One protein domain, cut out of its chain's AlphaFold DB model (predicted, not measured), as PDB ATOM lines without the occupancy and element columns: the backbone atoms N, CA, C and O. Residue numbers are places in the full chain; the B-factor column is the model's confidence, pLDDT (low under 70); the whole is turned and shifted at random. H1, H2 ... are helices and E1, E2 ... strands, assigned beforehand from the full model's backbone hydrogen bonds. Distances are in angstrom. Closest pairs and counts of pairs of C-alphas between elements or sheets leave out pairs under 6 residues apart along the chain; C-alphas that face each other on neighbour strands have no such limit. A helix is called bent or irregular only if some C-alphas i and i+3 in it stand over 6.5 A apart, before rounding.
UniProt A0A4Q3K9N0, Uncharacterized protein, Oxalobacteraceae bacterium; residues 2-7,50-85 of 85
ATOM      1  N   GLU A   2     -45.107 -60.934  -4.956       61.81
ATOM      2  CA  GLU A   2     -44.017 -60.345  -5.745       61.81
ATOM      3  C   GLU A   2     -44.311 -58.848  -5.880       61.81
ATOM      4  O   GLU A   2     -45.269 -58.458  -6.551       61.81
ATOM      5  N   ILE A   3     -43.545 -58.015  -5.176       60.78
ATOM      6  CA  ILE A   3     -43.622 -56.563  -5.334       60.78
ATOM      7  C   ILE A   3     -42.626 -56.159  -6.408       60.78
ATOM      8  O   ILE A   3     -41.423 -56.388  -6.274       60.78
ATOM      9  N   LYS A   4     -43.119 -55.524  -7.472       68.31
ATOM     10  CA  LYS A   4     -42.249 -54.907  -8.468       68.31
ATOM     11  C   LYS A   4     -42.084 -53.445  -8.114       68.31
ATOM     12  O   LYS A   4     -43.014 -52.649  -8.219       68.31
ATOM     13  N   PHE A   5     -40.867 -53.093  -7.709       63.16
ATOM     14  CA  PHE A   5     -40.481 -51.696  -7.634       63.16
ATOM     15  C   PHE A   5     -40.524 -51.116  -9.042       63.16
ATOM     16  O   PHE A   5     -39.800 -51.572  -9.935       63.16
ATOM     17  N   LYS A   6     -41.361 -50.102  -9.233       61.88
ATOM     18  CA  LYS A   6     -41.292 -49.266 -10.416       61.88
ATOM     19  C   LYS A   6     -40.902 -47.861  -9.976       61.88
ATOM     20  O   LYS A   6     -41.626 -47.239  -9.204       61.88
ATOM     21  N   PRO A   7     -39.793 -47.307 -10.478       49.78
ATOM     22  CA  PRO A   7     -39.612 -45.870 -10.406       49.78
ATOM     23  C   PRO A   7     -40.654 -45.263 -11.349       49.78
ATOM     24  O   PRO A   7     -40.441 -45.299 -12.560       49.78
ATOM     25  N   ASP A  50     -52.995 -40.076   1.512       66.56
ATOM     26  CA  ASP A  50     -53.671 -39.029   0.742       66.56
ATOM     27  C   ASP A  50     -55.033 -39.553   0.259       66.56
ATOM     28  O   ASP A  50     -55.124 -40.396  -0.636       66.56
ATOM     29  N   PHE A  51     -56.105 -39.117   0.919       55.03
ATOM     30  CA  PHE A  51     -57.464 -39.533   0.611       55.03
ATOM     31  C   PHE A  51     -58.282 -38.290   0.270       55.03
ATOM     32  O   PHE A  51     -58.722 -37.565   1.153       55.03
ATOM     33  N   ALA A  52     -58.466 -38.052  -1.028       50.53
ATOM     34  CA  ALA A  52     -59.649 -37.438  -1.639       50.53
ATOM     35  C   ALA A  52     -60.262 -36.170  -0.989       50.53
ATOM     36  O   ALA A  52     -61.470 -35.970  -1.092       50.53
ATOM     37  N   TYR A  53     -59.469 -35.280  -0.383       44.38
ATOM     38  CA  TYR A  53     -59.979 -34.033   0.214       44.38
ATOM     39  C   TYR A  53     -59.144 -32.796  -0.133       44.38
ATOM     40  O   TYR A  53     -58.892 -31.964   0.725       44.38
ATOM     41  N   GLY A  54     -58.709 -32.639  -1.388       47.78
ATOM     42  CA  GLY A  54     -58.192 -31.354  -1.899       47.78
ATOM     43  C   GLY A  54     -56.987 -30.753  -1.155       47.78
ATOM     44  O   GLY A  54     -56.640 -29.595  -1.388       47.78
ATOM     45  N   VAL A  55     -56.349 -31.508  -0.262       51.75
ATOM     46  CA  VAL A  55     -55.133 -31.104   0.436       51.75
ATOM     47  C   VAL A  55     -53.966 -31.327  -0.516       51.75
ATOM     48  O   VAL A  55     -53.915 -32.313  -1.249       51.75
ATOM     49  N   LYS A  56     -53.040 -30.367  -0.535       52.59
ATOM     50  CA  LYS A  56     -51.871 -30.420  -1.406       52.59
ATOM     51  C   LYS A  56     -51.045 -31.666  -1.085       52.59
ATOM     52  O   LYS A  56     -50.648 -31.835   0.066       52.59
ATOM     53  N   PRO A  57     -50.707 -32.482  -2.085       51.78
ATOM     54  CA  PRO A  57     -49.978 -33.725  -1.840       51.78
ATOM     55  C   PRO A  57     -48.542 -33.575  -1.337       51.78
ATOM     56  O   PRO A  57     -47.938 -34.528  -0.869       51.78
ATOM     57  N   GLU A  58     -48.040 -32.344  -1.330       52.06
ATOM     58  CA  GLU A  58     -46.833 -31.904  -0.622       52.06
ATOM     59  C   GLU A  58     -46.902 -32.153   0.904       52.06
ATOM     60  O   GLU A  58     -45.880 -32.120   1.582       52.06
ATOM     61  N   VAL A  59     -48.103 -32.392   1.447       60.66
ATOM     62  CA  VAL A  59     -48.364 -32.649   2.874       60.66
ATOM     63  C   VAL A  59     -48.413 -34.152   3.196       60.66
ATOM     64  O   VAL A  59     -48.289 -34.530   4.362       60.66
ATOM     65  N   TYR A  60     -48.574 -35.027   2.200       67.94
ATOM     66  CA  TYR A  60     -48.815 -36.452   2.433       67.94
ATOM     67  C   TYR A  60     -47.564 -37.303   2.218       67.94
ATOM     68  O   TYR A  60     -46.848 -37.175   1.230       67.94
ATOM     69  N   ARG A  61     -47.311 -38.217   3.163       78.06
ATOM     70  CA  ARG A  61     -46.150 -39.125   3.126       78.06
ATOM     71  C   ARG A  61     -46.307 -40.248   2.101       78.06
ATOM     72  O   ARG A  61     -45.303 -40.731   1.578       78.06
ATOM     73  N   TRP A  62     -47.546 -40.655   1.817       84.12
ATOM     74  CA  TRP A  62     -47.847 -41.777   0.935       84.12
ATOM     75  C   TRP A  62     -49.274 -41.733   0.378       84.12
ATOM     76  O   TRP A  62     -50.177 -41.127   0.965       84.12
ATOM     77  N   ARG A  63     -49.481 -42.436  -0.737       82.75
ATOM     78  CA  ARG A  63     -50.797 -42.750  -1.306       82.75
ATOM     79  C   ARG A  63     -50.888 -44.233  -1.645       82.75
ATOM     80  O   ARG A  63     -49.877 -44.896  -1.859       82.75
ATOM     81  N   ALA A  64     -52.110 -44.735  -1.746       81.56
ATOM     82  CA  ALA A  64     -52.382 -46.064  -2.272       81.56
ATOM     83  C   ALA A  64     -53.606 -46.038  -3.183       81.56
ATOM     84  O   ALA A  64     -54.552 -45.286  -2.945       81.56
ATOM     85  N   ASP A  65     -53.585 -46.870  -4.216       76.50
ATOM     86  CA  ASP A  65     -54.760 -47.229  -5.007       76.50
ATOM     87  C   ASP A  65     -54.925 -48.756  -5.044       76.50
ATOM     88  O   ASP A  65     -54.335 -49.446  -4.225       76.50
ATOM     89  N   MET A  66     -55.762 -49.305  -5.932       70.00
ATOM     90  CA  MET A  66     -55.991 -50.759  -6.018       70.00
ATOM     91  C   MET A  66     -54.834 -51.536  -6.673       70.00
ATOM     92  O   MET A  66     -54.932 -52.750  -6.845       70.00
ATOM     93  N   THR A  67     -53.768 -50.855  -7.096       73.31
ATOM     94  CA  THR A  67     -52.665 -51.447  -7.866       73.31
ATOM     95  C   THR A  67     -51.281 -51.124  -7.310       73.31
ATOM     96  O   THR A  67     -50.358 -51.927  -7.474       73.31
ATOM     97  N   ALA A  68     -51.134 -49.987  -6.630       81.88
ATOM     98  CA  ALA A  68     -49.851 -49.495  -6.165       81.88
ATOM     99  C   ALA A  68     -49.930 -48.802  -4.802       81.88
ATOM    100  O   ALA A  68     -50.965 -48.273  -4.386       81.88
ATOM    101  N   ILE A  69     -48.780 -48.792  -4.132       86.12
ATOM    102  CA  ILE A  69     -48.482 -47.934  -2.988       86.12
ATOM    103  C   ILE A  69     -47.342 -47.012  -3.413       86.12
ATOM    104  O   ILE A  69     -46.278 -47.495  -3.801       86.12
ATOM    105  N   ASP A  70     -47.558 -45.701  -3.327       85.75
ATOM    106  CA  ASP A  70     -46.556 -44.698  -3.680       85.75
ATOM    107  C   ASP A  70     -46.114 -43.914  -2.441       85.75
ATOM    108  O   ASP A  70     -46.936 -43.513  -1.613       85.75
ATOM    109  N   MET A  71     -44.812 -43.655  -2.337       85.88
ATOM    110  CA  MET A  71     -44.180 -42.981  -1.203       85.88
ATOM    111  C   MET A  71     -43.506 -41.680  -1.641       85.88
ATOM    112  O   MET A  71     -42.895 -41.602  -2.711       85.88
ATOM    113  N   ALA A  72     -43.598 -40.655  -0.790       81.31
ATOM    114  CA  ALA A  72     -43.013 -39.337  -1.043       81.31
ATOM    115  C   ALA A  72     -41.529 -39.266  -0.637       81.31
ATOM    116  O   ALA A  72     -40.771 -38.481  -1.206       81.31
ATOM    117  N   SER A  73     -41.107 -40.086   0.334       82.75
ATOM    118  CA  SER A  73     -39.752 -40.081   0.897       82.75
ATOM    119  C   SER A  73     -39.024 -41.412   0.687       82.75
ATOM    120  O   SER A  73     -39.637 -42.480   0.687       82.75
ATOM    121  N   ASP A  74     -37.697 -41.344   0.542       82.81
ATOM    122  CA  ASP A  74     -36.831 -42.525   0.401       82.81
ATOM    123  C   ASP A  74     -36.812 -43.378   1.678       82.81
ATOM    124  O   ASP A  74     -36.742 -44.602   1.632       82.81
ATOM    125  N   VAL A  75     -36.944 -42.731   2.839       86.50
ATOM    126  CA  VAL A  75     -36.998 -43.412   4.138       86.50
ATOM    127  C   VAL A  75     -38.251 -44.284   4.235       86.50
ATOM    128  O   VAL A  75     -38.145 -45.465   4.566       86.50
ATOM    129  N   ASP A  76     -39.421 -43.738   3.893       87.75
ATOM    130  CA  ASP A  76     -40.690 -44.479   3.936       87.75
ATOM    131  C   ASP A  76     -40.718 -45.582   2.869       87.75
ATOM    132  O   ASP A  76     -41.132 -46.712   3.141       87.75
ATOM    133  N   ALA A  77     -40.188 -45.292   1.676       85.88
ATOM    134  CA  ALA A  77     -40.014 -46.276   0.614       85.88
ATOM    135  C   ALA A  77     -39.090 -47.427   1.032       85.88
ATOM    136  O   ALA A  77     -39.401 -48.595   0.798       85.88
ATOM    137  N   THR A  78     -37.974 -47.118   1.687       86.62
ATOM    138  CA  THR A  78     -37.032 -48.120   2.191       86.62
ATOM    139  C   THR A  78     -37.673 -48.967   3.285       86.62
ATOM    140  O   THR A  78     -37.579 -50.192   3.229       86.62
ATOM    141  N   ALA A  79     -38.384 -48.356   4.237       88.44
ATOM    142  CA  ALA A  79     -39.099 -49.084   5.284       88.44
ATOM    143  C   ALA A  79     -40.141 -50.048   4.694       88.44
ATOM    144  O   ALA A  79     -40.212 -51.213   5.089       88.44
ATOM    145  N   PHE A  80     -40.903 -49.589   3.699       88.25
ATOM    146  CA  PHE A  80     -41.868 -50.423   2.990       88.25
ATOM    147  C   PHE A  80     -41.191 -51.579   2.244       88.25
ATOM    148  O   PHE A  80     -41.599 -52.734   2.379       88.25
ATOM    149  N   ARG A  81     -40.109 -51.291   1.511       85.88
ATOM    150  CA  ARG A  81     -39.330 -52.292   0.775       85.88
ATOM    151  C   ARG A  81     -38.727 -53.355   1.692       85.88
ATOM    152  O   ARG A  81     -38.744 -54.519   1.331       85.88
ATOM    153  N   VAL A  82     -38.218 -52.988   2.868       86.88
ATOM    154  CA  VAL A  82     -37.658 -53.957   3.830       86.88
ATOM    155  C   VAL A  82     -38.727 -54.924   4.343       86.88
ATOM    156  O   VAL A  82     -38.436 -56.094   4.577       86.88
ATOM    157  N   ARG A  83     -39.969 -54.459   4.524       85.69
ATOM    158  CA  ARG A  83     -41.061 -55.294   5.037       85.69
ATOM    159  C   ARG A  83     -41.655 -56.228   3.981       85.69
ATOM    160  O   ARG A  83     -42.099 -57.323   4.342       85.69
ATOM    161  N   TRP A  84     -41.725 -55.764   2.733       80.62
ATOM    162  CA  TRP A  84     -42.567 -56.364   1.696       80.62
ATOM    163  C   TRP A  84     -41.857 -56.721   0.380       80.62
ATOM    164  O   TRP A  84     -42.486 -57.353  -0.475       80.62
ATOM    165  N   GLY A  85     -40.609 -56.286   0.190       67.75
ATOM    166  CA  GLY A  85     -39.793 -56.534  -1.005       67.75
ATOM    167  C   GLY A  85     -38.891 -57.756  -0.918       67.75
ATOM    168  O   GLY A  85     -38.902 -58.458   0.117       67.75
TER     169      GLY A  85
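AT A GLANCE: This is residues 2 to 7 and 50 to 85 of the 85 residues of an uncharacterized protein of Oxalobacteraceae bacterium (UniProt A0A4Q3K9N0). A small hairpin of two strands, E2 and E3, stands between a long looped stretch, residues 50 to 61, on the side of E2 and the helix H1 on the side of E3; the chain folds back after E3 into H1. A separate strand, E1, has its first residues by the last turn of H1, so that E1 and H1 make one end of the longest axis and the loop around Gly 54 makes the other. The printed part has 42 residues, with three named strands and one named helix in the order E1, E2, E3, H1, and its class is mixed, helices and strands; the sheet has the order E2, E3 and is antiparallel. The whole is only just loose, close to compact, with a radius of gyration of the C-alphas of 11.2 A and spans of 32 by 22 by 17 A.

HOW THE PARTS SIT: E1, residues 2 to 6, pairs with no named strand. H1, residues 74 to 84, has one pair of C-alphas within 8 A with E1, those of Ile 3 and Trp 84, 7.1 A apart. E3, residues 68 to 71, and E1 are near each other, with 6 pairs of C-alphas within 10 A. E2, residues 62 to 64, and E1 are apart. E2 and E3 form a hairpin, antiparallel at 174 degrees between their directions. The C-alphas of Trp 62 and Met 71, which face each other, are 4.4 A apart. N 63 and O 70 are within hydrogen-bond range at 2.9 A, and so are N 70 and O 63 at 2.9 A. E3 and H1 have 2 pairs of C-alphas within 8 A, the closest being those of Met 71 and Ala 77, 5.6 A apart. E2 and H1 are only just apart, with their closest C-alphas 8.2 A from each other. In H1 every O i to N i+4 pair is within hydrogen-bond range.

IN THESE COORDINATES: E1 begins at C-alpha 2, at (-44.017, -60.345, -5.745), and is 12.3 A long from first to last C-alpha. E2, Trp 62 to Ala 64, is 7.0 A long and begins at C-alpha 62, at (-47.847, -41.777, 0.935). E3, Ala 68 to Met 71, is 10.0 A long. H1, Asp 74 to Trp 84, is 15.0 A long, is not bent, and ends at C-alpha 84, at (-42.567, -56.364, 1.696).

THE WHOLE: The two C-alphas farthest apart, those of Glu 2 and Gly 54, are 32.5 A apart, while those of Glu 2 and Gly 85 are 7.4 A apart. Residues 8 to 49 are cut out, and C-alphas 7 and 50 are 19.2 A apart across the cut, which lies in the link from E1 to E2. Of the links that are printed whole, E2 to E3 and E3 to H1 are tight. Residues 50 to 61 hold no named element. The mean pLDDT of the printed part of this model is 72.1, and residues 2 to 7, 50 to 60 and 85 are under 70.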